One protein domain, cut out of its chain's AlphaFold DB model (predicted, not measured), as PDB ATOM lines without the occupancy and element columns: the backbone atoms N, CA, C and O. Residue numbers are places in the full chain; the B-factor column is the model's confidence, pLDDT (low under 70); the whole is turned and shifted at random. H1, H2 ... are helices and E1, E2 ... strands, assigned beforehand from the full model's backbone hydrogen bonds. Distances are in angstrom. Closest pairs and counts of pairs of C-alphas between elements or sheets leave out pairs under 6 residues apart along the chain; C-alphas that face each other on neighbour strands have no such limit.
ATOM      1  N   GLY A   6     127.560 193.876 262.272       41.12
ATOM      2  CA  GLY A   6     127.879 192.600 262.928       41.12
ATOM      3  C   GLY A   6     129.154 191.907 262.424       41.12
ATOM      4  O   GLY A   6     129.586 190.935 263.031       41.12
ATOM      5  N   GLN A   7     129.772 192.408 261.354       43.97
ATOM      6  CA  GLN A   7     131.007 191.897 260.752       43.97
ATOM      7  C   GLN A   7     132.205 192.817 261.026       43.97
ATOM      8  O   GLN A   7     133.244 192.713 260.382       43.97
ATOM      9  N   LEU A   8     132.096 193.691 262.031       50.28
ATOM     10  CA  LEU A   8     133.234 194.373 262.653       50.28
ATOM     11  C   LEU A   8     134.017 193.407 263.564       50.28
ATOM     12  O   LEU A   8     134.382 193.751 264.689       50.28
ATOM     13  N   CYS A   9     134.265 192.184 263.082       44.41
ATOM     14  CA  CYS A   9     135.280 191.310 263.648       44.41
ATOM     15  C   CYS A   9     136.632 191.885 263.201       44.41
ATOM     16  O   CYS A   9     137.083 191.703 262.076       44.41
ATOM     17  N   LEU A  10     137.137 192.739 264.085       54.12
ATOM     18  CA  LEU A  10     138.331 193.576 264.080       54.12
ATOM     19  C   LEU A  10     139.481 193.090 263.181       54.12
ATOM     20  O   LEU A  10     140.390 192.394 263.624       54.12
ATOM     21  N   SER A  11     139.480 193.547 261.930       54.19
ATOM     22  CA  SER A  11     140.668 193.547 261.078       54.19
ATOM     23  C   SER A  11     141.737 194.503 261.634       54.19
ATOM     24  O   SER A  11     141.427 195.413 262.410       54.19
ATOM     25  N   ASP A  12     142.995 194.359 261.200       56.31
ATOM     26  CA  ASP A  12     144.118 195.241 261.578       56.31
ATOM     27  C   ASP A  12     143.824 196.744 261.401       56.31
ATOM     28  O   ASP A  12     144.382 197.583 262.111       56.31
ATOM     29  N   GLN A  13     142.887 197.099 260.517       54.12
ATOM     30  CA  GLN A  13     142.430 198.478 260.329       54.12
ATOM     31  C   GLN A  13     141.803 199.080 261.596       54.12
ATOM     32  O   GLN A  13     142.000 200.260 261.869       54.12
ATOM     33  N   TYR A  14     141.112 198.287 262.421       63.75
ATOM     34  CA  TYR A  14     140.425 198.785 263.616       63.75
ATOM     35  C   TYR A  14     141.379 199.205 264.735       63.75
ATOM     36  O   TYR A  14     141.101 200.134 265.500       63.75
ATOM     37  N   ARG A  15     142.549 198.555 264.802       68.25
ATOM     38  CA  ARG A  15     143.612 198.920 265.745       68.25
ATOM     39  C   ARG A  15     144.083 200.352 265.518       68.25
ATOM     40  O   ARG A  15     144.496 201.001 266.472       68.25
ATOM     41  N   ARG A  16     143.969 200.882 264.294       80.00
ATOM     42  CA  ARG A  16     144.432 202.233 263.965       80.00
ATOM     43  C   ARG A  16     143.686 203.336 264.715       80.00
ATOM     44  O   ARG A  16     144.340 204.286 265.112       80.00
ATOM     45  N   TRP A  17     142.375 203.215 264.923       84.69
ATOM     46  CA  TRP A  17     141.558 204.280 265.539       84.69
ATOM     47  C   TRP A  17     141.315 204.072 267.040       84.69
ATOM     48  O   TRP A  17     140.795 204.947 267.729       84.69
ATOM     49  N   CYS A  18     141.683 202.891 267.548       85.44
ATOM     50  CA  CYS A  18     141.503 202.482 268.943       85.44
ATOM     51  C   CYS A  18     142.833 202.276 269.688       85.44
ATOM     52  O   CYS A  18     142.830 201.769 270.809       85.44
ATOM     53  N   ARG A  19     143.974 202.618 269.072       87.38
ATOM     54  CA  ARG A  19     145.316 202.379 269.638       87.38
ATOM     55  C   ARG A  19     145.680 203.317 270.775       87.38
ATOM     56  O   ARG A  19     146.401 202.905 271.681       87.38
ATOM     57  N   ASP A  20     145.231 204.561 270.696       90.56
ATOM     58  CA  ASP A  20     145.779 205.648 271.489       90.56
ATOM     59  C   ASP A  20     144.666 206.318 272.295       90.56
ATOM     60  O   ASP A  20     143.659 206.820 271.788       90.56
ATOM     61  N   SER A  21     144.836 206.277 273.612       91.06
ATOM     62  CA  SER A  21     143.974 206.996 274.549       91.06
ATOM     63  C   SER A  21     144.196 208.506 274.446       91.06
ATOM     64  O   SER A  21     145.167 208.960 273.840       91.06
ATOM     65  N   LEU A  22     143.320 209.299 275.074       87.75
ATOM     66  CA  LEU A  22     143.394 210.765 275.018       87.75
ATOM     67  C   LEU A  22     144.736 211.295 275.549       87.75
ATOM     68  O   LEU A  22     145.224 212.331 275.100       87.75
ATOM     69  N   PHE A  23     145.342 210.530 276.461       85.38
ATOM     70  CA  PHE A  23     146.721 210.668 276.912       85.38
ATOM     71  C   PHE A  23     147.732 210.875 275.777       85.38
ATOM     72  O   PHE A  23     148.555 211.781 275.861       85.38
ATOM     73  N   VAL A  24     147.644 210.073 274.714       82.81
ATOM     74  CA  VAL A  24     148.528 210.152 273.543       82.81
ATOM     75  C   VAL A  24     147.927 211.057 272.466       82.81
ATOM     76  O   VAL A  24     148.634 211.880 271.895       82.81
ATOM     77  N   ALA A  25     146.623 210.927 272.209       80.25
ATOM     78  CA  ALA A  25     145.978 211.503 271.030       80.25
ATOM     79  C   ALA A  25     145.780 213.030 271.086       80.25
ATOM     80  O   ALA A  25     145.695 213.669 270.044       80.25
ATOM     81  N   ALA A  26     145.684 213.629 272.279       81.75
ATOM     82  CA  ALA A  26     145.306 215.041 272.416       81.75
ATOM     83  C   ALA A  26     146.206 215.870 273.346       81.75
ATOM     84  O   ALA A  26     145.929 217.049 273.558       81.75
ATOM     85  N   GLY A  27     147.255 215.282 273.938       77.62
ATOM     86  CA  GLY A  27     148.211 216.026 274.773       77.62
ATOM     87  C   GLY A  27     147.599 216.700 276.010       77.62
ATOM     88  O   GLY A  27     148.161 217.653 276.539       77.62
ATOM     89  N   VAL A  28     146.445 216.215 276.489       84.56
ATOM     90  CA  VAL A  28     145.715 216.787 277.642       84.56
ATOM     91  C   VAL A  28     146.525 216.683 278.941       84.56
ATOM     92  O   VAL A  28     146.310 217.440 279.890       84.56
ATOM     93  N   TYR A  29     147.471 215.748 278.979       89.00
ATOM     94  CA  TYR A  29     148.393 215.553 280.082       89.00
ATOM     95  C   TYR A  29     149.744 216.169 279.732       89.00
ATOM     96  O   TYR A  29     150.343 215.835 278.713       89.00
ATOM     97  N   GLN A  30     150.254 217.033 280.602       89.12
ATOM     98  CA  GLN A  30     151.563 217.652 280.424       89.12
ATOM     99  C   GLN A  30     152.645 216.784 281.059       89.12
ATOM    100  O   GLN A  30     152.533 216.402 282.229       89.12
ATOM    101  N   ARG A  31     153.702 216.483 280.300       88.44
ATOM    102  CA  ARG A  31     154.881 215.792 280.826       88.44
ATOM    103  C   ARG A  31     155.808 216.798 281.489       88.44
ATOM    104  O   ARG A  31     156.178 217.796 280.878       88.44
ATOM    105  N   ARG A  32     156.216 216.520 282.720       83.50
ATOM    106  CA  ARG A  32     157.252 217.288 283.404       83.50
ATOM    107  C   ARG A  32     158.662 216.769 283.102       83.50
ATOM    108  O   ARG A  32     158.805 215.608 282.715       83.50
ATOM    109  N   PRO A  33     159.704 217.593 283.331       83.62
ATOM    110  CA  PRO A  33     161.101 217.162 283.216       83.62
ATOM    111  C   PRO A  33     161.449 215.957 284.102       83.62
ATOM    112  O   PRO A  33     162.269 215.132 283.722       83.62
ATOM    113  N   ASP A  34     160.775 215.813 285.247       82.06
ATOM    114  CA  ASP A  34     160.896 214.673 286.169       82.06
ATOM    115  C   ASP A  34     160.172 213.397 285.681       82.06
ATOM    116  O   ASP A  34     160.115 212.392 286.390       82.06
ATOM    117  N   GLY A  35     159.586 213.431 284.480       81.56
ATOM    118  CA  GLY A  35     158.859 212.321 283.875       81.56
ATOM    119  C   GLY A  35     157.416 212.150 284.357       81.56
ATOM    120  O   GLY A  35     156.732 211.255 283.858       81.56
ATOM    121  N   GLN A  36     156.923 212.985 285.276       86.12
ATOM    122  CA  GLN A  36     155.554 212.895 285.787       86.12
ATOM    123  C   GLN A  36     154.533 213.492 284.814       86.12
ATOM    124  O   GLN A  36     154.792 214.495 284.147       86.12
ATOM    125  N   TRP A  37     153.330 212.917 284.795       91.56
ATOM    126  CA  TRP A  37     152.212 213.423 284.000       91.56
ATOM    127  C   TRP A  37     151.270 214.263 284.846       91.56
ATOM    128  O   TRP A  37     150.849 213.833 285.921       91.56
ATOM    129  N   ARG A  38     150.911 215.451 284.357       92.88
ATOM    130  CA  ARG A  38     150.032 216.393 285.053       92.88
ATOM    131  C   ARG A  38     148.780 216.707 284.272       92.88
ATOM    132  O   ARG A  38     148.816 216.846 283.057       92.88
ATOM    133  N   TYR A  39     147.692 216.873 285.006       92.50
ATOM    134  CA  TYR A  39     146.469 217.468 284.507       92.50
ATOM    135  C   TYR A  39     146.129 218.690 285.356       92.50
ATOM    136  O   TYR A  39     145.762 218.559 286.528       92.50
ATOM    137  N   GLU A  40     146.272 219.868 284.753       90.00
ATOM    138  CA  GLU A  40     146.024 221.155 285.410       90.00
ATOM    139  C   GLU A  40     144.527 221.420 285.607       90.00
ATOM    140  O   GLU A  40     144.112 222.002 286.609       90.00
ATOM    141  N   GLY A  41     143.691 220.924 284.692       87.69
ATOM    142  CA  GLY A  41     142.261 221.193 284.728       87.69
ATOM    143  C   GLY A  41     141.933 222.676 284.564       87.69
ATOM    144  O   GLY A  41     142.748 223.470 284.098       87.69
ATOM    145  N   THR A  42     140.716 223.040 284.957       88.75
ATOM    146  CA  THR A  42     140.201 224.407 284.838       88.75
ATOM    147  C   THR A  42     140.017 224.997 286.226       88.75
ATOM    148  O   THR A  42     139.408 224.367 287.096       88.75
ATOM    149  N   ARG A  43     140.515 226.221 286.430       91.62
ATOM    150  CA  ARG A  43     140.247 226.997 287.644       91.62
ATOM    151  C   ARG A  43     138.733 227.257 287.751       91.62
ATOM    152  O   ARG A  43     138.177 227.800 286.801       91.62
ATOM    153  N   PRO A  44     138.069 226.928 288.877       91.44
ATOM    154  CA  PRO A  44     136.611 227.050 288.978       91.44
ATOM    155  C   PRO A  44     136.079 228.486 288.898       91.44
ATOM    156  O   PRO A  44     134.958 228.694 288.454       91.44
ATOM    157  N   GLY A  45     136.858 229.473 289.349       92.38
ATOM    158  CA  GLY A  45     136.457 230.878 289.329       92.38
ATOM    159  C   GLY A  45     137.357 231.767 290.184       92.38
ATOM    160  O   GLY A  45     138.400 231.329 290.685       92.38
ATOM    161  N   ALA A  46     136.938 233.021 290.361       93.62
ATOM    162  CA  ALA A  46     137.585 233.960 291.276       93.62
ATOM    163  C   ALA A  46     137.584 233.415 292.721       93.62
ATOM    164  O   ALA A  46     136.679 232.681 293.112       93.62
ATOM    165  N   GLY A  47     138.632 233.720 293.494       93.88
ATOM    166  CA  GLY A  47     138.811 233.225 294.871       93.88
ATOM    167  C   GLY A  47     139.313 231.779 294.996       93.88
ATOM    168  O   GLY A  47     139.581 231.315 296.098       93.88
ATOM    169  N   TRP A  48     139.468 231.041 293.891       96.00
ATOM    170  CA  TRP A  48     140.117 229.726 293.910       96.00
ATOM    171  C   TRP A  48     141.613 229.856 293.636       96.00
ATOM    172  O   TRP A  48     141.979 230.458 292.629       96.00
ATOM    173  N   HIS A  49     142.479 229.260 294.448       94.25
ATOM    174  CA  HIS A  49     143.928 229.220 294.215       94.25
ATOM    175  C   HIS A  49     144.447 227.783 294.127       94.25
ATOM    176  O   HIS A  49     143.782 226.827 294.544       94.25
ATOM    177  N   GLY A  50     145.635 227.630 293.538       93.56
ATOM    178  CA  GLY A  50     146.288 226.333 293.396       93.56
ATOM    179  C   GLY A  50     146.643 225.741 294.759       93.56
ATOM    180  O   GLY A  50     147.279 226.391 295.583       93.56
ATOM    181  N   HIS A  51     146.229 224.501 294.997       94.81
ATOM    182  CA  HIS A  51     146.369 223.797 296.270       94.81
ATOM    183  C   HIS A  51     147.010 222.414 296.077       94.81
ATOM    184  O   HIS A  51     146.505 221.379 296.517       94.81
ATOM    185  N   GLY A  52     148.150 222.405 295.386       93.19
ATOM    186  CA  GLY A  52     148.950 221.208 295.157       93.19
ATOM    187  C   GLY A  52     148.272 220.184 294.248       93.19
ATOM    188  O   GLY A  52     147.339 220.477 293.503       93.19
ATOM    189  N   TYR A  53     148.768 218.951 294.295       93.31
ATOM    190  CA  TYR A  53     148.336 217.883 293.400       93.31
ATOM    191  C   TYR A  53     147.989 216.631 294.193       93.31
ATOM    192  O   TYR A  53     148.605 216.342 295.216       93.31
ATOM    193  N   PHE A  54     147.039 215.850 293.688       91.38
ATOM    194  CA  PHE A  54     146.863 214.466 294.120       91.38
ATOM    195  C   PHE A  54     147.186 213.520 292.970       91.38
ATOM    196  O   PHE A  54     146.945 213.844 291.806       91.38
ATOM    197  N   SER A  55     147.734 212.352 293.289       91.94
ATOM    198  CA  SER A  55     148.085 211.360 292.274       91.94
ATOM    199  C   SER A  55     146.993 210.305 292.102       91.94
ATOM    200  O   SER A  55     146.321 209.927 293.063       91.94
ATOM    201  N   LYS A  56     146.840 209.807 290.876       91.25
ATOM    202  CA  LYS A  56     146.003 208.660 290.526       91.25
ATOM    203  C   LYS A  56     146.763 207.764 289.554       91.25
ATOM    204  O   LYS A  56     147.364 208.254 288.602       91.25
ATOM    205  N   GLN A  57     146.707 206.455 289.786       93.06
ATOM    206  CA  GLN A  57     147.139 205.472 288.795       93.06
ATOM    207  C   GLN A  57     146.019 205.256 287.776       93.06
ATOM    208  O   GLN A  57     144.868 205.018 288.158       93.06
ATOM    209  N   LEU A  58     146.362 205.344 286.496       92.94
ATOM    210  CA  LEU A  58     145.438 205.169 285.386       92.94
ATOM    211  C   LEU A  58     146.052 204.215 284.362       92.94
ATOM    212  O   LEU A  58     147.180 204.403 283.916       92.94
ATOM    213  N   THR A  59     145.303 203.188 283.983       94.81
ATOM    214  CA  THR A  59     145.616 202.346 282.835       94.81
ATOM    215  C   THR A  59     145.090 203.023 281.579       94.81
ATOM    216  O   THR A  59     143.884 203.257 281.453       94.81
ATOM    217  N   VAL A  60     146.004 203.328 280.667       93.56
ATOM    218  CA  VAL A  60     145.755 204.007 279.395       93.56
ATOM    219  C   VAL A  60     146.211 203.131 278.232       93.56
ATOM    220  O   VAL A  60     146.929 202.156 278.440       93.56
ATOM    221  N   LEU A  61     145.793 203.464 277.013       92.44
ATOM    222  CA  LEU A  61     146.253 202.793 275.796       92.44
ATOM    223  C   LEU A  61     147.301 203.639 275.075       92.44
ATOM    224  O   LEU A  61     147.057 204.824 274.825       92.44
ATOM    225  N   GLN A  62     148.429 203.012 274.745       91.50
ATOM    226  CA  GLN A  62     149.472 203.564 273.885       91.50
ATOM    227  C   GLN A  62     149.878 202.507 272.856       91.50
ATOM    228  O   GLN A  62     150.309 201.408 273.212       91.50
ATOM    229  N   GLY A  63     149.726 202.819 271.569       89.19
ATOM    230  CA  GLY A  63     150.027 201.886 270.484       89.19
ATOM    231  C   GLY A  63     149.219 200.586 270.560       89.19
ATOM    232  O   GLY A  63     149.720 199.535 270.172       89.19
ATOM    233  N   GLY A  64     148.001 200.636 271.109       87.00
ATOM    234  CA  GLY A  64     147.122 199.480 271.303       87.00
ATOM    235  C   GLY A  64     147.425 198.644 272.545       87.00
ATOM    236  O   GLY A  64     146.661 197.733 272.851       87.00
ATOM    237  N   LYS A  65     148.484 198.967 273.297       90.06
ATOM    238  CA  LYS A  65     148.865 198.237 274.508       90.06
ATOM    239  C   LYS A  65     148.439 198.988 275.766       90.06
ATOM    240  O   LYS A  65     148.626 200.209 275.832       90.06
ATOM    241  N   PRO A  66     147.892 198.294 276.777       92.75
ATOM    242  CA  PRO A  66     147.619 198.914 278.057       92.75
ATOM    243  C   PRO A  66     148.927 199.197 278.791       92.75
ATOM    244  O   PRO A  66     149.761 198.314 278.981       92.75
ATOM    245  N   ILE A  67     149.080 200.430 279.251       92.56
ATOM    246  CA  ILE A  67     150.183 200.851 280.112       92.56
ATOM    247  C   ILE A  67     149.622 201.524 281.358       92.56
ATOM    248  O   ILE A  67     148.546 202.123 281.330       92.56
ATOM    249  N   GLN A  68     150.343 201.429 282.470       93.06
ATOM    250  CA  GLN A  68     149.997 202.158 283.685       93.06
ATOM    251  C   GLN A  68     150.773 203.465 283.736       93.06
ATOM    252  O   GLN A  68     151.997 203.477 283.627       93.06
ATOM    253  N   ILE A  69     150.053 204.562 283.942       90.75
ATOM    254  CA  ILE A  69     150.638 205.876 284.173       90.75
ATOM    255  C   ILE A  69     150.183 206.417 285.524       90.75
ATOM    256  O   ILE A  69     149.053 206.193 285.964       90.75
ATOM    257  N   ARG A  70     151.058 207.197 286.157       92.19
ATOM    258  CA  ARG A  70     150.696 208.019 287.309       92.19
ATOM    259  C   ARG A  70     150.392 209.432 286.836       92.19
ATOM    260  O   ARG A  70     151.273 210.114 286.318       92.19
ATOM    261  N   VAL A  71     149.159 209.870 287.059       92.19
ATOM    262  CA  VAL A  71     148.694 211.225 286.755       92.19
ATOM    263  C   VAL A  71     148.594 212.026 288.044       92.19
ATOM    264  O   VAL A  71     147.985 211.574 289.012       92.19
ATOM    265  N   TYR A  72     149.130 213.240 288.037       93.06
ATOM    266  CA  TYR A  72     148.987 214.234 289.091       93.06
ATOM    267  C   TYR A  72     147.947 215.272 288.681       93.06
ATOM    268  O   TYR A  72     148.110 215.988 287.696       93.06
ATOM    269  N   LYS A  73     146.858 215.348 289.436       92.94
ATOM    270  CA  LYS A  73     145.719 216.221 289.160       92.94
ATOM    271  C   LYS A  73     145.762 217.418 290.094       92.94
ATOM    272  O   LYS A  73     145.843 217.238 291.312       92.94
ATOM    273  N   HIS A  74     145.721 218.615 289.524       93.44
ATOM    274  CA  HIS A  74     145.762 219.855 290.291       93.44
ATOM    275  C   HIS A  74     144.491 219.993 291.138       93.44
ATOM    276  O   HIS A  74     143.375 219.741 290.670       93.44
ATOM    277  N   ARG A  75     144.663 220.352 292.409       94.44
ATOM    278  CA  ARG A  75     143.583 220.702 293.330       94.44
ATOM    279  C   ARG A  75     143.472 222.214 293.450       94.44
ATOM    280  O   ARG A  75     144.474 222.903 293.580       94.44
ATOM    281  N   TRP A  76     142.246 222.701 293.497       95.00
ATOM    282  CA  TRP A  76     141.911 224.089 293.770       95.00
ATOM    283  C   TRP A  76     141.343 224.200 295.179       95.00
ATOM    284  O   TRP A  76     140.603 223.313 295.615       95.00
ATOM    285  N   ARG A  77     141.657 225.285 295.881       95.88
ATOM    286  CA  ARG A  77     141.074 225.624 297.184       95.88
ATOM    287  C   ARG A  77     140.432 227.003 297.126       95.88
ATOM    288  O   ARG A  77     140.993 227.897 296.502       95.88
ATOM    289  N   LEU A  78     139.266 227.150 297.748       96.69
ATOM    290  CA  LEU A  78     138.562 228.427 297.857       96.69
ATOM    291  C   LEU A  78     139.097 229.226 299.055       96.69
ATOM    292  O   LEU A  78     139.143 228.702 300.174       96.69
ATOM    293  N   ASP A  79     139.471 230.481 298.812       95.19
ATOM    294  CA  ASP A  79     139.972 231.427 299.812       95.19
ATOM    295  C   ASP A  79     139.039 231.539 301.023       95.19
ATOM    296  O   ASP A  79     137.816 231.491 300.905       95.19
ATOM    297  N   GLY A  80     139.629 231.645 302.217       93.62
ATOM    298  CA  GLY A  80     138.875 231.746 303.471       93.62
ATOM    299  C   GLY A  80     138.117 230.474 303.881       93.62
ATOM    300  O   GLY A  80     137.383 230.505 304.864       93.62
ATOM    301  N   SER A  81     138.285 229.349 303.173       94.06
ATOM    302  CA  SER A  81     137.588 228.091 303.473       94.06
ATOM    303  C   SER A  81     138.503 226.857 303.428       94.06
ATOM    304  O   SER A  81     139.649 226.896 302.967       94.06
ATOM    305  N   ASN A  82     137.980 225.718 303.890       93.38
ATOM    306  CA  ASN A  82     138.590 224.393 303.695       93.38
ATOM    307  C   ASN A  82     138.045 223.669 302.451       93.38
ATOM    308  O   ASN A  82     138.346 222.495 302.225       93.38
ATOM    309  N   THR A  83     137.249 224.353 301.628       95.06
ATOM    310  CA  THR A  83     136.642 223.768 300.435       95.06
ATOM    311  C   THR A  83     137.704 223.563 299.364       95.06
ATOM    312  O   THR A  83     138.364 224.510 298.930       95.06
ATOM    313  N   THR A  84     137.854 222.317 298.909       93.12
ATOM    314  CA  THR A  84     138.744 221.971 297.797       93.12
ATOM    315  C   THR A  84     137.981 221.266 296.689       93.12
ATOM    316  O   THR A  84     137.013 220.550 296.942       93.12
ATOM    317  N   CYS A  85     138.424 221.449 295.453       91.06
ATOM    318  CA  CYS A  85     137.930 220.692 294.314       91.06
ATOM    319  C   CYS A  85     139.078 220.374 293.351       91.06
ATOM    320  O   CYS A  85     140.215 220.799 293.541       91.06
ATOM    321  N   HIS A  86     138.798 219.580 292.329       89.44
ATOM    322  CA  HIS A  86     139.734 219.318 291.246       89.44
ATOM    323  C   HIS A  86     138.938 218.988 289.985       89.44
ATOM    324  O   HIS A  86     137.867 218.376 290.056       89.44
ATOM    325  N   SER A  87     139.476 219.317 288.818       85.38
ATOM    326  CA  SER A  87     138.877 218.877 287.556       85.38
ATOM    327  C   SER A  87     139.182 217.393 287.302       85.38
ATOM    328  O   SER A  87     140.031 216.768 287.955       85.38
ATOM    329  N   ARG A  88     138.470 216.784 286.354       84.88
ATOM    330  CA  ARG A  88     138.760 215.430 285.863       84.88
ATOM    331  C   ARG A  88     139.171 215.521 284.390       84.88
ATOM    332  O   ARG A  88     138.540 216.294 283.671       84.88
ATOM    333  N   PRO A  89     140.212 214.794 283.955       86.88
ATOM    334  CA  PRO A  89     140.467 214.618 282.533       86.88
ATOM    335  C   PRO A  89     139.235 214.043 281.813       86.88
ATOM    336  O   PRO A  89     138.495 213.261 282.423       86.88
ATOM    337  N   PRO A  90     139.006 214.372 280.529       86.38
ATOM    338  CA  PRO A  90     137.874 213.841 279.768       86.38
ATOM    339  C   PRO A  90     137.906 212.319 279.541       86.38
ATOM    340  O   PRO A  90     136.908 211.735 279.145       86.38
ATOM    341  N   ASP A  91     139.021 211.641 279.784       87.88
ATOM    342  CA  ASP A  91     139.118 210.180 279.719       87.88
ATOM    343  C   ASP A  91     139.234 209.524 281.106       87.88
ATOM    344  O   ASP A  91     139.451 208.317 281.199       87.88
ATOM    345  N   ASP A  92     139.067 210.299 282.184       87.88
ATOM    346  CA  ASP A  92     139.182 209.847 283.569       87.88
ATOM    347  C   ASP A  92     137.806 209.733 284.253       87.88
ATOM    348  O   ASP A  92     137.134 210.726 284.573       87.88
ATOM    349  N   LEU A  93     137.393 208.496 284.533       85.19
ATOM    350  CA  LEU A  93     136.161 208.207 285.263       85.19
ATOM    351  C   LEU A  93     136.382 208.167 286.781       85.19
ATOM    352  O   LEU A  93     137.423 207.742 287.298       85.19
ATOM    353  N   HIS A  94     135.356 208.573 287.532       81.94
ATOM    354  CA  HIS A  94     135.405 208.572 288.992       81.94
ATOM    355  C   HIS A  94     135.571 207.149 289.545       81.94
ATOM    356  O   HIS A  94     134.833 206.245 289.169       81.94
ATOM    357  N   LEU A  95     136.552 206.958 290.437       83.31
ATOM    358  CA  LEU A  95     136.878 205.681 291.096       83.31
ATOM    359  C   LEU A  95     137.252 204.514 290.162       83.31
ATOM    360  O   LEU A  95     137.444 203.396 290.635       83.31
ATOM    361  N   VAL A  96     137.409 204.744 288.856       88.69
ATOM    362  CA  VAL A  96     137.849 203.708 287.911       88.69
ATOM    363  C   VAL A  96     139.315 203.916 287.562       88.69
ATOM    364  O   VAL A  96     139.728 205.022 287.232       88.69
ATOM    365  N   ARG A  97     140.121 202.855 287.634       92.50
ATOM    366  CA  ARG A  97     141.563 202.893 287.328       92.50
ATOM    367  C   ARG A  97     141.895 202.776 285.837       92.50
ATOM    368  O   ARG A  97     143.056 202.637 285.497       92.50
ATOM    369  N   PHE A  98     140.896 202.780 284.965       94.00
ATOM    370  CA  PHE A  98     141.044 202.612 283.521       94.00
ATOM    371  C   PHE A  98     140.494 203.849 282.828       94.00
ATOM    372  O   PHE A  98     139.481 204.390 283.283       94.00
ATOM    373  N   CYS A  99     141.140 204.286 281.750       93.12
ATOM    374  CA  CYS A  99     140.600 205.373 280.947       93.12
ATOM    375  C   CYS A  99     139.332 204.937 280.196       93.12
ATOM    376  O   CYS A  99     139.093 203.742 279.977       93.12
ATOM    377  N   THR A 100     138.520 205.907 279.777       92.56
ATOM    378  CA  THR A 100     137.234 205.655 279.106       92.56
ATOM    379  C   THR A 100     137.381 204.765 277.868       92.56
ATOM    380  O   THR A 100     136.554 203.880 277.662       92.56
ATOM    381  N   LEU A 101     138.456 204.924 277.082       93.00
ATOM    382  CA  LEU A 101     138.689 204.108 275.885       93.00
ATOM    383  C   LEU A 101     138.812 202.612 276.219       93.00
ATOM    384  O   LEU A 101     138.161 201.792 275.580       93.00
ATOM    385  N   VAL A 102     139.587 202.250 277.248       92.56
ATOM    386  CA  VAL A 102     139.732 200.846 277.679       92.56
ATOM    387  C   VAL A 102     138.373 200.255 278.045       92.56
ATOM    388  O   VAL A 102     138.044 199.140 277.646       92.56
ATOM    389  N   ILE A 103     137.558 201.012 278.778       92.50
ATOM    390  CA  ILE A 103     136.229 200.568 279.210       92.50
ATOM    391  C   ILE A 103     135.316 200.381 278.004       92.50
ATOM    392  O   ILE A 103     134.669 199.343 277.894       92.50
ATOM    393  N   VAL A 104     135.301 201.339 277.077       91.69
ATOM    394  CA  VAL A 104     134.511 201.274 275.842       91.69
ATOM    395  C   VAL A 104     134.883 200.057 275.004       91.69
ATOM    396  O   VAL A 104     133.987 199.335 274.578       91.69
ATOM    397  N   LEU A 105     136.173 199.763 274.829       89.25
ATOM    398  CA  LEU A 105     136.616 198.582 274.082       89.25
ATOM    399  C   LEU A 105     136.205 197.275 274.773       89.25
ATOM    400  O   LEU A 105     135.768 196.333 274.113       89.25
ATOM    401  N   ARG A 106     136.266 197.222 276.111       87.94
ATOM    402  CA  ARG A 106     135.797 196.059 276.885       87.94
ATOM    403  C   ARG A 106     134.282 195.883 276.809       87.94
ATOM    404  O   ARG A 106     133.809 194.756 276.691       87.94
ATOM    405  N   LEU A 107     133.519 196.975 276.845       88.75
ATOM    406  CA  LEU A 107     132.071 196.944 276.652       88.75
ATOM    407  C   LEU A 107     131.708 196.539 275.224       88.75
ATOM    408  O   LEU A 107     130.825 195.706 275.048       88.75
ATOM    409  N   TRP A 108     132.410 197.067 274.220       86.81
ATOM    410  CA  TRP A 108     132.215 196.707 272.819       86.81
ATOM    411  C   TRP A 108     132.464 195.221 272.587       86.81
ATOM    412  O   TRP A 108     131.602 194.547 272.030       86.81
ATOM    413  N   ALA A 109     133.564 194.672 273.107       81.50
ATOM    414  CA  ALA A 109     133.819 193.234 273.054       81.50
ATOM    415  C   ALA A 109     132.692 192.415 273.708       81.50
ATOM    416  O   ALA A 109     132.429 191.292 273.302       81.50
ATOM    417  N   GLN A 110     131.984 192.978 274.687       80.50
ATOM    418  CA  GLN A 110     130.883 192.303 275.365       80.50
ATOM    419  C   GLN A 110     129.541 192.384 274.614       80.50
ATOM    420  O   GLN A 110     128.768 191.419 274.634       80.50
ATOM    421  N   VAL A 111     129.224 193.524 273.992       81.62
ATOM    422  CA  VAL A 111     127.933 193.746 273.307       81.62
ATOM    423  C   VAL A 111     127.989 193.504 271.798       81.62
ATOM    424  O   VAL A 111     126.967 193.177 271.208       81.62
ATOM    425  N   GLY A 112     129.156 193.665 271.174       70.00
ATOM    426  CA  GLY A 112     129.375 193.525 269.733       70.00
ATOM    427  C   GLY A 112     129.783 192.118 269.301       70.00
ATOM    428  O   GLY A 112     129.493 191.722 268.175       70.00
ATOM    429  N   ALA A 113     130.399 191.334 270.189       63.06
ATOM    430  CA  ALA A 113     130.739 189.948 269.909       63.06
ATOM    431  C   ALA A 113     129.468 189.109 269.713       63.06
ATOM    432  O   ALA A 113     128.625 189.025 270.609       63.06
ATOM    433  N   ALA A 114     129.340 188.441 268.563       56.62
ATOM    434  CA  ALA A 114     128.372 187.351 268.402       56.62
ATOM    435  C   ALA A 114     128.666 186.188 269.364       56.62
ATOM    436  O   ALA A 114     127.768 185.466 269.790       56.62
ATOM    437  N   VAL A 115     129.929 186.097 269.755       50.81
ATOM    438  CA  VAL A 115     130.487 185.222 270.764       50.81
ATOM    439  C   VAL A 115     130.085 185.724 272.164       50.81
ATOM    440  O   VAL A 115     130.179 186.910 272.471       50.81
ATOM    441  N   GLY A 116     129.511 184.852 272.999       54.78
ATOM    442  CA  GLY A 116     128.991 185.205 274.328       54.78
ATOM    443  C   GLY A 116     130.050 185.762 275.297       54.78
ATOM    444  O   GLY A 116     131.225 185.879 274.969       54.78
ATOM    445  N   PHE A 117     129.643 186.061 276.538       57.59
ATOM    446  CA  PHE A 117     130.500 186.642 277.596       57.59
ATOM    447  C   PHE A 117     131.866 185.948 277.789       57.59
ATOM    448  O   PHE A 117     132.828 186.600 278.202       57.59
ATOM    449  N   HIS A 118     131.938 184.648 277.488       55.41
ATOM    450  CA  HIS A 118     133.104 183.782 277.675       55.41
ATOM    451  C   HIS A 118     134.156 183.864 276.558       55.41
ATOM    452  O   HIS A 118     135.303 183.516 276.798       55.41
ATOM    453  N   HIS A 119     133.806 184.383 275.380       58.03
ATOM    454  CA  HIS A 119     134.687 184.413 274.201       58.03
ATOM    455  C   HIS A 119     135.196 185.824 273.865       58.03
ATOM    456  O   HIS A 119     135.751 186.081 272.802       58.03
ATOM    457  N   ARG A 120     135.040 186.780 274.792       63.28
ATOM    458  CA  ARG A 120     135.480 188.175 274.598       63.28
ATOM    459  C   ARG A 120     136.997 188.319 274.416       63.28
ATOM    460  O   ARG A 120     137.461 189.347 273.926       63.28
ATOM    461  N   SER A 121     137.763 187.341 274.904       59.16
ATOM    462  CA  SER A 121     139.228 187.292 274.841       59.16
ATOM    463  C   SER A 121     139.742 187.265 273.409       59.16
ATOM    464  O   SER A 121     140.810 187.804 273.140       59.16
ATOM    465  N   GLU A 122     138.948 186.715 272.496       61.69
ATOM    466  CA  GLU A 122     139.262 186.612 271.073       61.69
ATOM    467  C   GLU A 122     139.201 187.982 270.372       61.69
ATOM    468  O   GLU A 122     139.857 188.194 269.358       61.69
ATOM    469  N   VAL A 123     138.459 188.942 270.939       64.12
ATOM    470  CA  VAL A 123     138.231 190.271 270.347       64.12
ATOM    471  C   VAL A 123     139.366 191.247 270.690       64.12
ATOM    472  O   VAL A 123     139.839 191.984 269.830       64.12
ATOM    473  N   HIS A 124     139.839 191.250 271.940       70.06
ATOM    474  CA  HIS A 124     140.963 192.086 272.384       70.06
ATOM    475  C   HIS A 124     141.826 191.338 273.414       70.06
ATOM    476  O   HIS A 124     141.652 191.559 274.621       70.06
ATOM    477  N   PRO A 125     142.760 190.477 272.967       73.06
ATOM    478  CA  PRO A 125     143.600 189.692 273.871       73.06
ATOM    479  C   PRO A 125     144.469 190.588 274.765       73.06
ATOM    480  O   PRO A 125     144.550 190.360 275.968       73.06
ATOM    481  N   ASP A 126     145.001 191.688 274.223       80.38
ATOM    482  CA  ASP A 126     145.837 192.638 274.974       80.38
ATOM    483  C   ASP A 126     145.086 193.351 276.112       80.38
ATOM    484  O   ASP A 126     145.701 193.925 277.006       80.38
ATOM    485  N   LEU A 127     143.749 193.328 276.107       84.06
ATOM    486  CA  LEU A 127     142.918 193.946 277.142       84.06
ATOM    487  C   LEU A 127     142.358 192.932 278.145       84.06
ATOM    488  O   LEU A 127     141.486 193.291 278.941       84.06
ATOM    489  N   LEU A 128     142.813 191.678 278.125       81.38
ATOM    490  CA  LEU A 128     142.312 190.632 279.020       81.38
ATOM    491  C   LEU A 128     142.430 191.015 280.495       81.38
ATOM    492  O   LEU A 128     141.433 190.941 281.217       81.38
ATOM    493  N   ASP A 129     143.587 191.548 280.881       85.06
ATOM    494  CA  ASP A 129     143.883 191.982 282.250       85.06
ATOM    495  C   ASP A 129     143.273 193.352 282.598       85.06
ATOM    496  O   ASP A 129     143.293 193.809 283.749       85.06
ATOM    497  N   CYS A 130     142.665 194.022 281.614       87.94
ATOM    498  CA  CYS A 130     142.003 195.307 281.795       87.94
ATOM    499  C   CYS A 130     140.587 195.137 282.355       87.94
ATOM    500  O   CYS A 130     139.573 195.309 281.673       87.94
ATOM    501  N   GLY A 131     140.543 194.822 283.649       87.00
ATOM    502  CA  GLY A 131     139.314 194.631 284.408       87.00
ATOM    503  C   GLY A 131     138.813 193.195 284.306       87.00
ATOM    504  O   GLY A 131     138.650 192.650 283.213       87.00
ATOM    505  N   SER A 132     138.538 192.603 285.468       88.50
ATOM    506  CA  SER A 132     137.966 191.262 285.552       88.50
ATOM    507  C   SER A 132     136.559 191.216 284.963       88.50
ATOM    508  O   SER A 132     135.867 192.229 284.857       88.50
ATOM    509  N   ASP A 133     136.103 190.011 284.664       84.81
ATOM    510  CA  ASP A 133     134.744 189.648 284.264       84.81
ATOM    511  C   ASP A 133     133.675 190.387 285.068       84.81
ATOM    512  O   ASP A 133     132.829 191.095 284.520       84.81
ATOM    513  N   ARG A 134     133.771 190.289 286.397       88.88
ATOM    514  CA  ARG A 134     132.856 190.946 287.331       88.88
ATOM    515  C   ARG A 134     132.900 192.468 287.202       88.88
ATOM    516  O   ARG A 134     131.871 193.131 287.316       88.88
ATOM    517  N   THR A 135     134.082 193.033 286.978       90.62
ATOM    518  CA  THR A 135     134.247 194.472 286.763       90.62
ATOM    519  C   THR A 135     133.600 194.913 285.451       90.62
ATOM    520  O   THR A 135     132.849 195.886 285.460       90.62
ATOM    521  N   VAL A 136     133.795 194.172 284.357       88.88
ATOM    522  CA  VAL A 136     133.158 194.460 283.061       88.88
ATOM    523  C   VAL A 136     131.634 194.325 283.146       88.88
ATOM    524  O   VAL A 136     130.920 195.157 282.596       88.88
ATOM    525  N   GLN A 137     131.105 193.349 283.888       87.25
ATOM    526  CA  GLN A 137     129.659 193.234 284.130       87.25
ATOM    527  C   GLN A 137     129.099 194.435 284.899       87.25
ATOM    528  O   GLN A 137     128.057 194.974 284.530       87.25
ATOM    529  N   ARG A 138     129.801 194.893 285.946       90.38
ATOM    530  CA  ARG A 138     129.417 196.101 286.698       90.38
ATOM    531  C   ARG A 138     129.424 197.337 285.807       90.38
ATOM    532  O   ARG A 138     128.519 198.160 285.901       90.38
ATOM    533  N   TRP A 139     130.428 197.455 284.944       91.62
ATOM    534  CA  TRP A 139     130.494 198.511 283.943       91.62
ATOM    535  C   TRP A 139     129.310 198.447 282.989       91.62
ATOM    536  O   TRP A 139     128.607 199.433 282.822       91.62
ATOM    537  N   LEU A 140     129.023 197.272 282.436       89.44
ATOM    538  CA  LEU A 140     127.904 197.081 281.526       89.44
ATOM    539  C   LEU A 140     126.556 197.421 282.175       89.44
ATOM    540  O   LEU A 140     125.721 198.042 281.527       89.44
ATOM    541  N   SER A 141     126.348 197.056 283.445       88.69
ATOM    542  CA  SER A 141     125.138 197.430 284.189       88.69
ATOM    543  C   SER A 141     124.964 198.948 284.233       88.69
ATOM    544  O   SER A 141     123.943 199.464 283.787       88.69
ATOM    545  N   ARG A 142     126.005 199.668 284.665       90.19
ATOM    546  CA  ARG A 142     125.988 201.136 284.752       90.19
ATOM    547  C   ARG A 142     125.862 201.804 283.380       90.19
ATOM    548  O   ARG A 142     125.194 202.822 283.247       90.19
ATOM    549  N   ALA A 143     126.472 201.219 282.348       90.12
ATOM    550  CA  ALA A 143     126.360 201.685 280.968       90.12
ATOM    551  C   ALA A 143     124.912 201.617 280.468       90.12
ATOM    552  O   ALA A 143     124.441 202.531 279.801       90.12
ATOM    553  N   ARG A 144     124.206 200.525 280.790       90.00
ATOM    554  CA  ARG A 144     122.815 200.299 280.371       90.00
ATOM    555  C   ARG A 144     121.852 201.290 281.009       90.00
ATOM    556  O   ARG A 144     120.970 201.780 280.315       90.00
ATOM    557  N   GLU A 145     122.045 201.609 282.285       89.94
ATOM    558  CA  GLU A 145     121.244 202.616 283.003       89.94
ATOM    559  C   GLU A 145     121.311 203.998 282.333       89.94
ATOM    560  O   GLU A 145     120.369 204.776 282.419       89.94
ATOM    561  N   ARG A 146     122.405 204.281 281.616       88.38
ATOM    562  CA  ARG A 146     122.674 205.547 280.920       88.38
ATOM    563  C   ARG A 146     122.757 205.392 279.401       88.38
ATOM    564  O   ARG A 146     123.379 206.217 278.732       88.38
ATOM    565  N   ALA A 147     122.187 204.325 278.837       90.44
ATOM    566  CA  ALA A 147     122.402 203.985 277.431       90.44
ATOM    567  C   ALA A 147     121.898 205.079 276.478       90.44
ATOM    568  O   ALA A 147     122.584 205.399 275.511       90.44
ATOM    569  N   MET A 148     120.730 205.666 276.769       91.00
ATOM    570  CA  MET A 148     120.149 206.732 275.949       91.00
ATOM    571  C   MET A 148     120.977 208.019 276.026       91.00
ATOM    572  O   MET A 148     121.348 208.559 274.987       91.00
ATOM    573  N   ASP A 149     121.356 208.451 277.234       89.94
ATOM    574  CA  ASP A 149     122.228 209.616 277.445       89.94
ATOM    575  C   ASP A 149     123.560 209.442 276.699       89.94
ATOM    576  O   ASP A 149     123.991 210.313 275.947       89.94
ATOM    577  N   THR A 150     124.165 208.256 276.830       90.19
ATOM    578  CA  THR A 150     125.398 207.876 276.125       90.19
ATOM    579  C   THR A 150     125.208 207.952 274.608       90.19
ATOM    580  O   THR A 150     126.057 208.495 273.901       90.19
ATOM    581  N   GLN A 151     124.099 207.416 274.086       91.62
ATOM    582  CA  GLN A 151     123.799 207.447 272.657       91.62
ATOM    583  C   GLN A 151     123.661 208.881 272.146       91.62
ATOM    584  O   GLN A 151     124.250 209.211 271.117       91.62
ATOM    585  N   GLN A 152     122.919 209.726 272.862       91.25
ATOM    586  CA  GLN A 152     122.696 211.115 272.480       91.25
ATOM    587  C   GLN A 152     123.995 211.925 272.526       91.25
ATOM    588  O   GLN A 152     124.278 212.688 271.604       91.25
ATOM    589  N   ALA A 153     124.824 211.715 273.547       90.56
ATOM    590  CA  ALA A 153     126.111 212.382 273.679       90.56
ATOM    591  C   ALA A 153     127.075 212.036 272.538       90.56
ATOM    592  O   ALA A 153     127.705 212.927 271.963       90.56
ATOM    593  N   ILE A 154     127.151 210.752 272.170       91.75
ATOM    594  CA  ILE A 154     127.931 210.314 271.008       91.75
ATOM    595  C   ILE A 154     127.343 210.909 269.736       91.75
ATOM    596  O   ILE A 154     128.092 211.451 268.931       91.75
ATOM    597  N   ARG A 155     126.020 210.851 269.552       90.69
ATOM    598  CA  ARG A 155     125.356 211.388 268.360       90.69
ATOM    599  C   ARG A 155     125.696 212.863 268.143       90.69
ATOM    600  O   ARG A 155     126.046 213.229 267.028       90.69
ATOM    601  N   LEU A 156     125.639 213.687 269.189       90.25
ATOM    602  CA  LEU A 156     125.997 215.107 269.103       90.25
ATOM    603  C   LEU A 156     127.469 215.308 268.723       90.25
ATOM    604  O   LEU A 156     127.760 216.082 267.817       90.25
ATOM    605  N   ALA A 157     128.389 214.566 269.349       89.88
ATOM    606  CA  ALA A 157     129.805 214.627 268.987       89.88
ATOM    607  C   ALA A 157     130.051 214.214 267.525       89.88
ATOM    608  O   ALA A 157     130.833 214.852 266.825       89.88
ATOM    609  N   VAL A 158     129.353 213.178 267.048       89.69
ATOM    610  CA  VAL A 158     129.433 212.709 265.660       89.69
ATOM    611  C   VAL A 158     128.916 213.766 264.690       89.69
ATOM    612  O   VAL A 158     129.609 214.039 263.716       89.69
ATOM    613  N   ILE A 159     127.748 214.365 264.952       88.50
ATOM    614  CA  ILE A 159     127.149 215.393 264.085       88.50
ATOM    615  C   ILE A 159     128.144 216.531 263.870       88.50
ATOM    616  O   ILE A 159     128.534 216.784 262.733       88.50
ATOM    617  N   GLU A 160     128.632 217.131 264.955       86.62
ATOM    618  CA  GLU A 160     129.543 218.275 264.877       86.62
ATOM    619  C   GLU A 160     130.864 217.927 264.183       86.62
ATOM    620  O   GLU A 160     131.384 218.708 263.392       86.62
ATOM    621  N   ARG A 161     131.407 216.729 264.432       85.69
ATOM    622  CA  ARG A 161     132.650 216.292 263.786       85.69
ATOM    623  C   ARG A 161     132.459 215.937 262.312       85.69
ATOM    624  O   ARG A 161     133.421 215.956 261.547       85.69
ATOM    625  N   SER A 162     131.246 215.544 261.934       83.50
ATOM    626  CA  SER A 162     130.925 215.106 260.581       83.50
ATOM    627  C   SER A 162     130.672 216.260 259.618       83.50
ATOM    628  O   SER A 162     130.809 216.037 258.417       83.50
ATOM    629  N   GLU A 163     130.373 217.475 260.093       78.31
ATOM    630  CA  GLU A 163     130.122 218.631 259.226       78.31
ATOM    631  C   GLU A 163     131.286 218.878 258.240       78.31
ATOM    632  O   GLU A 163     132.455 218.841 258.632       78.31
ATOM    633  N   PRO A 164     131.006 219.097 256.936       71.31
ATOM    634  CA  PRO A 164     129.695 219.284 256.292       71.31
ATOM    635  C   PRO A 164     129.013 217.983 255.799       71.31
ATOM    636  O   PRO A 164     128.053 218.035 255.031       71.31
ATOM    637  N   ARG A 165     129.514 216.794 256.149       67.00
ATOM    638  CA  ARG A 165     128.944 215.507 255.716       67.00
ATOM    639  C   ARG A 165     127.700 215.174 256.558       67.00
ATOM    640  O   ARG A 165     127.826 215.059 257.772       67.00
ATOM    641  N   PRO A 166     126.523 214.943 255.945       71.00
ATOM    642  CA  PRO A 166     125.331 214.542 256.687       71.00
ATOM    643  C   PRO A 166     125.555 213.207 257.403       71.00
ATOM    644  O   PRO A 166     126.111 212.273 256.813       71.00
ATOM    645  N   MET A 167     125.075 213.090 258.641       74.44
ATOM    646  CA  MET A 167     125.160 211.861 259.436       74.44
ATOM    647  C   MET A 167     124.504 210.668 258.709       74.44
ATOM    648  O   MET A 167     124.954 209.529 258.825       74.44
ATOM    649  N   GLU A 168     123.493 210.929 257.881       75.06
ATOM    650  CA  GLU A 168     122.801 209.954 257.032       75.06
ATOM    651  C   GLU A 168     123.741 209.289 256.018       75.06
ATOM    652  O   GLU A 168     123.530 208.134 255.644       75.06
ATOM    653  N   ARG A 169     124.807 209.983 255.587       78.69
ATOM    654  CA  ARG A 169     125.825 209.400 254.701       78.69
ATOM    655  C   ARG A 169     126.753 208.441 255.440       78.69
ATOM    656  O   ARG A 169     127.225 207.495 254.819       78.69
ATOM    657  N   LEU A 170     126.999 208.671 256.732       78.38
ATOM    658  CA  LEU A 170     127.830 207.797 257.568       78.38
ATOM    659  C   LEU A 170     127.104 206.495 257.937       78.38
ATOM    660  O   LEU A 170     127.740 205.456 258.094       78.38
ATOM    661  N   PHE A 171     125.773 206.537 258.039       81.38
ATOM    662  CA  PHE A 171     124.946 205.407 258.469       81.38
ATOM    663  C   PHE A 171     123.806 205.123 257.485       81.38
ATOM    664  O   PHE A 171     122.630 205.122 257.859       81.38
ATOM    665  N   GLN A 172     124.142 204.881 256.216       73.56
ATOM    666  CA  GLN A 172     123.144 204.558 255.193       73.56
ATOM    667  C   GLN A 172     122.369 203.285 255.573       73.56
ATOM    668  O   GLN A 172     122.947 202.207 255.687       73.56
ATOM    669  N   GLY A 173     121.054 203.415 255.775       72.69
ATOM    670  CA  GLY A 173     120.185 202.315 256.215       72.69
ATOM    671  C   GLY A 173     120.112 202.110 257.734       72.69
ATOM    672  O   GLY A 173     119.442 201.187 258.190       72.69
ATOM    673  N   GLY A 174     120.752 202.980 258.523       78.38
ATOM    674  CA  GLY A 174     120.749 202.912 259.982       78.38
ATOM    675  C   GLY A 174     121.649 201.814 260.558       78.38
ATOM    676  O   GLY A 174     122.334 201.081 259.848       78.38
ATOM    677  N   LEU A 175     121.671 201.724 261.890       81.88
ATOM    678  CA  LEU A 175     122.457 200.734 262.626       81.88
ATOM    679  C   LEU A 175     121.535 199.715 263.296       81.88
ATOM    680  O   LEU A 175     120.889 200.004 264.312       81.88
ATOM    681  N   SER A 176     121.517 198.506 262.745       80.44
ATOM    682  CA  SER A 176     120.794 197.369 263.313       80.44
ATOM    683  C   SER A 176     121.721 196.534 264.199       80.44
ATOM    684  O   SER A 176     122.796 196.141 263.734       80.44
ATOM    685  N   PRO A 177     121.338 196.249 265.459       78.31
ATOM    686  CA  PRO A 177     122.124 195.386 266.332       78.31
ATOM    687  C   PRO A 177     122.234 193.969 265.747       78.31
ATOM    688  O   PRO A 177     121.337 193.526 265.026       78.31
ATOM    689  N   PRO A 178     123.318 193.232 266.049       75.25
ATOM    690  CA  PRO A 178     123.500 191.885 265.531       75.25
ATOM    691  C   PRO A 178     122.434 190.937 266.093       75.25
ATOM    692  O   PRO A 178     122.041 191.038 267.257       75.25
ATOM    693  N   HIS A 179     121.999 189.968 265.282       73.12
ATOM    694  CA  HIS A 179     120.969 188.994 265.667       73.12
ATOM    695  C   HIS A 179     121.345 188.206 266.933       73.12
ATOM    696  O   HIS A 179     120.503 187.897 267.772       73.12
ATOM    697  N   SER A 180     122.636 187.943 267.127       72.69
ATOM    698  CA  SER A 180     123.176 187.322 268.340       72.69
ATOM    699  C   SER A 180     122.851 188.099 269.619       72.69
ATOM    700  O   SER A 180     122.680 187.487 270.668       72.69
ATOM    701  N   LEU A 181     122.734 189.429 269.552       74.81
ATOM    702  CA  LEU A 181     122.319 190.261 270.680       74.81
ATOM    703  C   LEU A 181     120.816 190.124 270.947       74.81
ATOM    704  O   LEU A 181     120.408 190.044 272.104       74.81
ATOM    705  N   ALA A 182     120.011 190.040 269.884       69.81
ATOM    706  CA  ALA A 182     118.562 189.856 269.964       69.81
ATOM    707  C   ALA A 182     118.166 188.527 270.634       69.81
ATOM    708  O   ALA A 182     117.139 188.466 271.309       69.81
ATOM    709  N   CYS A 183     118.993 187.488 270.489       67.25
ATOM    710  CA  CYS A 183     118.760 186.157 271.056       67.25
ATOM    711  C   CYS A 183     119.228 185.983 272.512       67.25
ATOM    712  O   CYS A 183     119.025 184.913 273.085       67.25
ATOM    713  N   ARG A 184     119.871 186.981 273.135       70.44
ATOM    714  CA  ARG A 184     120.368 186.849 274.517       70.44
ATOM    715  C   ARG A 184     119.225 186.981 275.527       70.44
ATOM    716  O   ARG A 184     118.792 188.084 275.855       70.44
ATOM    717  N   VAL A 185     118.773 185.843 276.049       54.19
ATOM    718  CA  VAL A 185     117.758 185.746 277.110       54.19
ATOM    719  C   VAL A 185     118.279 186.377 278.415       54.19
ATOM    720  O   VAL A 185     119.436 186.188 278.784       54.19
ATOM    721  N   GLY A 186     117.432 187.142 279.117       59.19
ATOM    722  CA  GLY A 186     117.717 187.664 280.467       59.19
ATOM    723  C   GLY A 186     118.463 189.006 280.552       59.19
ATOM    724  O   GLY A 186     118.815 189.436 281.647       59.19
ATOM    725  N   GLN A 187     118.709 189.696 279.433       64.06
ATOM    726  CA  GLN A 187     119.255 191.061 279.444       64.06
ATOM    727  C   GLN A 187     118.149 192.094 279.201       64.06
ATOM    728  O   GLN A 187     117.222 191.837 278.438       64.06
ATOM    729  N   ASN A 188     118.273 193.291 279.796       72.06
ATOM    730  CA  ASN A 188     117.480 194.454 279.385       72.06
ATOM    731  C   ASN A 188     117.836 194.785 277.925       72.06
ATOM    732  O   ASN A 188     118.838 195.454 277.637       72.06
ATOM    733  N   ARG A 189     117.056 194.209 277.010       81.06
ATOM    734  CA  ARG A 189     117.318 194.203 275.574       81.06
ATOM    735  C   ARG A 189     117.281 195.615 274.982       81.06
ATOM    736  O   ARG A 189     118.282 195.974 274.365       81.06
ATOM    737  N   PRO A 190     116.265 196.464 275.245       87.19
ATOM    738  CA  PRO A 190     116.254 197.840 274.744       87.19
ATOM    739  C   PRO A 190     117.489 198.652 275.153       87.19
ATOM    740  O   PRO A 190     118.126 199.279 274.305       87.19
ATOM    741  N   ALA A 191     117.888 198.597 276.428       88.44
ATOM    742  CA  ALA A 191     119.057 199.334 276.911       88.44
ATOM    743  C   ALA A 191     120.367 198.814 276.295       88.44
ATOM    744  O   ALA A 191     121.256 199.591 275.952       88.44
ATOM    745  N   THR A 192     120.486 197.497 276.113       88.12
ATOM    746  CA  THR A 192     121.686 196.890 275.520       88.12
ATOM    747  C   THR A 192     121.789 197.179 274.022       88.12
ATOM    748  O   THR A 192     122.877 197.488 273.545       88.12
ATOM    749  N   GLU A 193     120.678 197.144 273.281       88.50
ATOM    750  CA  GLU A 193     120.643 197.547 271.870       88.50
ATOM    751  C   GLU A 193     120.971 199.038 271.701       88.50
ATOM    752  O   GLU A 193     121.722 199.408 270.802       88.50
ATOM    753  N   THR A 194     120.454 199.891 272.588       91.44
ATOM    754  CA  THR A 194     120.749 201.333 272.608       91.44
ATOM    755  C   THR A 194     122.237 201.585 272.838       91.44
ATOM    756  O   THR A 194     122.870 202.309 272.069       91.44
ATOM    757  N   LEU A 195     122.830 200.916 273.833       91.06
ATOM    758  CA  LEU A 195     124.266 200.990 274.093       91.06
ATOM    759  C   LEU A 195     125.082 200.466 272.906       91.06
ATOM    760  O   LEU A 195     126.068 201.085 272.521       91.06
ATOM    761  N   TRP A 196     124.667 199.353 272.293       91.06
ATOM    762  CA  TRP A 196     125.330 198.832 271.100       91.06
ATOM    763  C   TRP A 196     125.318 199.862 269.965       91.06
ATOM    764  O   TRP A 196     126.370 200.124 269.388       91.06
ATOM    765  N   ARG A 197     124.172 200.507 269.688       90.44
ATOM    766  CA  ARG A 197     124.067 201.556 268.656       90.44
ATOM    767  C   ARG A 197     124.979 202.737 268.977       90.44
ATOM    768  O   ARG A 197     125.658 203.228 268.083       90.44
ATOM    769  N   ALA A 198     125.025 203.161 270.239       92.19
ATOM    770  CA  ALA A 198     125.905 204.227 270.711       92.19
ATOM    771  C   ALA A 198     127.383 203.919 270.402       92.19
ATOM    772  O   ALA A 198     128.063 204.708 269.747       92.19
ATOM    773  N   LEU A 199     127.857 202.735 270.800       91.31
ATOM    774  CA  LEU A 199     129.236 202.307 270.552       91.31
ATOM    775  C   LEU A 199     129.520 202.087 269.058       91.31
ATOM    776  O   LEU A 199     130.581 202.473 268.575       91.31
ATOM    777  N   ALA A 200     128.570 201.532 268.306       89.50
ATOM    778  CA  ALA A 200     128.707 201.347 266.865       89.50
ATOM    779  C   ALA A 200     128.830 202.691 266.125       89.50
ATOM    780  O   ALA A 200     129.707 202.824 265.275       89.50
ATOM    781  N   MET A 201     128.023 203.703 266.481       91.19
ATOM    782  CA  MET A 201     128.138 205.053 265.908       91.19
ATOM    783  C   MET A 201     129.526 205.643 266.140       91.19
ATOM    784  O   MET A 201     130.140 206.146 265.202       91.19
ATOM    785  N   LEU A 202     130.032 205.548 267.369       91.19
ATOM    786  CA  LEU A 202     131.357 206.043 267.735       91.19
ATOM    787  C   LEU A 202     132.458 205.405 266.878       91.19
ATOM    788  O   LEU A 202     133.295 206.103 266.312       91.19
ATOM    789  N   LEU A 203     132.440 204.078 266.774       88.38
ATOM    790  CA  LEU A 203     133.506 203.311 266.135       88.38
ATOM    791  C   LEU A 203     133.476 203.434 264.607       88.38
ATOM    792  O   LEU A 203     134.521 203.589 263.978       88.38
ATOM    793  N   VAL A 204     132.284 203.417 264.004       87.56
ATOM    794  CA  VAL A 204     132.120 203.672 262.566       87.56
ATOM    795  C   VAL A 204     132.533 205.104 262.234       87.56
ATOM    796  O   VAL A 204     133.288 205.302 261.291       87.56
ATOM    797  N   THR A 205     132.131 206.099 263.031       89.12
ATOM    798  CA  THR A 205     132.526 207.498 262.787       89.12
ATOM    799  C   THR A 205     134.038 207.674 262.853       89.12
ATOM    800  O   THR A 205     134.616 208.300 261.968       89.12
ATOM    801  N   ALA A 206     134.695 207.096 263.863       89.81
ATOM    802  CA  ALA A 206     136.151 207.131 263.984       89.81
ATOM    803  C   ALA A 206     136.840 206.592 262.721       89.81
ATOM    804  O   ALA A 206     137.753 207.225 262.192       89.81
ATOM    805  N   ARG A 207     136.338 205.474 262.180       87.62
ATOM    806  CA  ARG A 207     136.811 204.910 260.913       87.62
ATOM    807  C   ARG A 207     136.596 205.855 259.734       87.62
ATOM    808  O   ARG A 207     137.555 206.169 259.036       87.62
ATOM    809  N   GLU A 208     135.356 206.277 259.496       87.00
ATOM    810  CA  GLU A 208     134.984 207.048 258.298       87.00
ATOM    811  C   GLU A 208     135.614 208.450 258.273       87.00
ATOM    812  O   GLU A 208     135.876 209.006 257.203       87.00
ATOM    813  N   LEU A 209     135.873 209.031 259.448       87.31
ATOM    814  CA  LEU A 209     136.533 210.331 259.586       87.31
ATOM    815  C   LEU A 209     138.053 210.219 259.781       87.31
ATOM    816  O   LEU A 209     138.734 211.241 259.790       87.31
ATOM    817  N   GLY A 210     138.595 209.008 259.952       87.25
ATOM    818  CA  GLY A 210     140.008 208.797 260.267       87.25
ATOM    819  C   GLY A 210     140.443 209.420 261.601       87.25
ATOM    820  O   GLY A 210     141.600 209.809 261.736       87.25
ATOM    821  N   ALA A 211     139.523 209.540 262.560       87.50
ATOM    822  CA  ALA A 211     139.747 210.159 263.863       87.50
ATOM    823  C   ALA A 211     139.979 209.108 264.958       87.50
ATOM    824  O   ALA A 211     139.474 207.989 264.876       87.50
ATOM    825  N   ASP A 212     140.694 209.481 266.021       90.75
ATOM    826  CA  ASP A 212     140.846 208.618 267.192       90.75
ATOM    827  C   ASP A 212     139.550 208.550 268.008       90.75
ATOM    828  O   ASP A 212     138.942 209.568 268.356       90.75
ATOM    829  N   VAL A 213     139.163 207.335 268.401       92.12
ATOM    830  CA  VAL A 213     137.971 207.088 269.232       92.12
ATOM    831  C   VAL A 213     138.052 207.839 270.562       92.12
ATOM    832  O   VAL A 213     137.040 208.310 271.080       92.12
ATOM    833  N   SER A 214     139.256 207.988 271.119       92.38
ATOM    834  CA  SER A 214     139.476 208.709 272.373       92.38
ATOM    835  C   SER A 214     139.126 210.197 272.282       92.38
ATOM    836  O   SER A 214     138.610 210.749 273.257       92.38
ATOM    837  N   ILE A 215     139.334 210.832 271.123       91.44
ATOM    838  CA  ILE A 215     138.971 212.235 270.881       91.44
ATOM    839  C   ILE A 215     137.447 212.377 270.837       91.44
ATOM    840  O   ILE A 215     136.894 213.210 271.556       91.44
ATOM    841  N   LEU A 216     136.764 211.518 270.074       91.44
ATOM    842  CA  LEU A 216     135.298 211.519 269.988       91.44
ATOM    843  C   LEU A 216     134.647 211.261 271.356       91.44
ATOM    844  O   LEU A 216     133.676 211.923 271.719       91.44
ATOM    845  N   LEU A 217     135.207 210.348 272.156       92.19
ATOM    846  CA  LEU A 217     134.754 210.104 273.530       92.19
ATOM    847  C   LEU A 217     134.926 211.335 274.424       92.19
ATOM    848  O   LEU A 217     134.021 211.672 275.184       92.19
ATOM    849  N   ALA A 218     136.066 212.020 274.335       89.75
ATOM    850  CA  ALA A 218     136.320 213.233 275.107       89.75
ATOM    851  C   ALA A 218     135.379 214.383 274.713       89.75
ATOM    852  O   ALA A 218     134.945 215.157 275.567       89.75
ATOM    853  N   GLU A 219     135.057 214.512 273.426       89.56
ATOM    854  CA  GLU A 219     134.061 215.457 272.917       89.56
ATOM    855  C   GLU A 219     132.655 215.120 273.423       89.56
ATOM    856  O   GLU A 219     131.979 215.995 273.964       89.56
ATOM    857  N   ALA A 220     132.233 213.859 273.317       90.06
ATOM    858  CA  ALA A 220     130.946 213.412 273.841       90.06
ATOM    859  C   ALA A 220     130.836 213.695 275.351       90.06
ATOM    860  O   ALA A 220     129.839 214.249 275.812       90.06
ATOM    861  N   ARG A 221     131.899 213.410 276.115       85.44
ATOM    862  CA  ARG A 221     131.925 213.582 277.576       85.44
ATOM    863  C   ARG A 221     131.839 215.039 278.001       85.44
ATOM    864  O   ARG A 221     131.137 215.361 278.959       85.44
ATOM    865  N   ARG A 222     132.547 215.935 277.308       80.00
ATOM    866  CA  ARG A 222     132.536 217.373 277.625       80.00
ATOM    867  C   ARG A 222     131.122 217.954 277.632       80.00
ATOM    868  O   ARG A 222     130.841 218.793 278.476       80.00
ATOM    869  N   ARG A 223     130.234 217.455 276.770       72.12
ATOM    870  CA  ARG A 223     128.847 217.933 276.655       72.12
ATOM    871  C   ARG A 223     127.934 217.507 277.809       72.12
ATOM    872  O   ARG A 223     126.925 218.156 278.034       72.12
ATOM    873  N   PHE A 224     128.286 216.457 278.551       67.25
ATOM    874  CA  PHE A 224     127.460 215.909 279.640       67.25
ATOM    875  C   PHE A 224     128.116 216.026 281.027       67.25
ATOM    876  O   PHE A 224     127.502 215.705 282.045       67.25
TER     877      PHE A 224
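AT A GLANCE: This is residues 6 to 224 of the 233 residues of an uncharacterized protein of Deltaproteobacteria bacterium (UniProt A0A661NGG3). A cluster of helices makes one part, with H8 in its middle, H5 side by side with H8, H3 packed on H8 at a steep tilt, and H4 and H9 each making a corner with H8, H4 near the first residues of H8 and H9 near its last; a long twisted strand hairpin, E2 and E3, reaches away from this cluster. The E2 to E3 turn is near the helices, the far end of the hairpin makes one end of the longest axis, and the short strands E1 and E4 pair along one side of E3. The printed part has 219 residues with nine named helices and four named strands, in the order H1, H2, E1, E2, E3, E4, H3, H4, H5, H6, H7, H8, H9. The class is mixed, helices and strands, and the sheet is branched and mixed, with one parallel pair and two antiparallel pairs. The whole is compact, with a radius of gyration of the C-alphas of 18.5 A and spans of 59 by 40 by 33 A.

HOW THE PARTS SIT: H1, residues 12 to 18, and H2, residues 22 to 25, are apart. In the twisted sheet, E1, residues 37 to 39, is parallel to E3, residues 65 to 78, with N 72 and O 37 at 2.8 A. E2, residues 48 to 62, bends by 74 degrees at residue 59 and forms an antiparallel hairpin with E3, with N 56 and O 71 at 2.8 A. E4, residues 84 to 86, forms another hairpin with E3, with N 76 and O 85 at 2.8 A, and E2, E3 and E4 are a meander, each strand the antiparallel neighbour of the one before. E1 and E4 lie on one side of E3 and E2 on the other side. H2 only grazes the sheet, and so does H3, residues 100 to 111, with its residues 100 to 102. H4, residues 133 to 145, touches H3 about perpendicular at 88 degrees, closest at the C-alphas of Leu 107 and Leu 140, 6.4 A. The hub is H8, residues 189 to 209, which touches six helices. H5, residues 147 to 162, touches H8 at a shallow tilt of 17 degrees, the same way, closest at the C-alphas of Gln 151 and Ala 198, 4.3 A. H6, residues 167 to 170, only just touches H8, with 3 pairs of C-alphas within 8 A, while H7, residues 179 to 182, is close but not clearly touching it. H9, residues 213 to 224, touches H5 at a steep tilt of 66 degrees, opposite ways, closest at the C-alphas of Ala 153 and Ala 220, 4.9 A. In H3, H4, H5 and H8 every O i to N i+4 pair is within hydrogen-bond range, in H9 6 of 8 and in H1 1 of 3, beside 3 of 4 O i to N i+3 pairs in H1; H2, H6 and H7 are too short for such an O i to N i+4 pair.

IN THESE COORDINATES: H1 begins with C-alpha 12 at (144.118, 195.241, 261.578) and is 10.7 A long; H2 is 4.8 A. E1 is 7.0 A, E2 34.2 A, E3 39.5 A and E4 7.1 A, and E3 ends with C-alpha 78 at (138.562, 228.427, 297.857). H3 is 16.2 A, H4 18.8 A, H5 21.9 A, H6 5.2 A, H7 5.0 A and H8 29.7 A. H9 is 17.2 A and ends with C-alpha 224 at (127.460, 215.909, 279.640).

THE WHOLE: The two C-alphas farthest apart, those of Gly 80 and His 179, are 59.8 A apart. The printed part has no cut. The links H2 to E1, E4 to H3 and H3 to H4 are long, the last with 21 residues. The mean pLDDT of the printed part is 83.7, and 28 residues are under 70, among them residues 6 to 15 and 113 to 123.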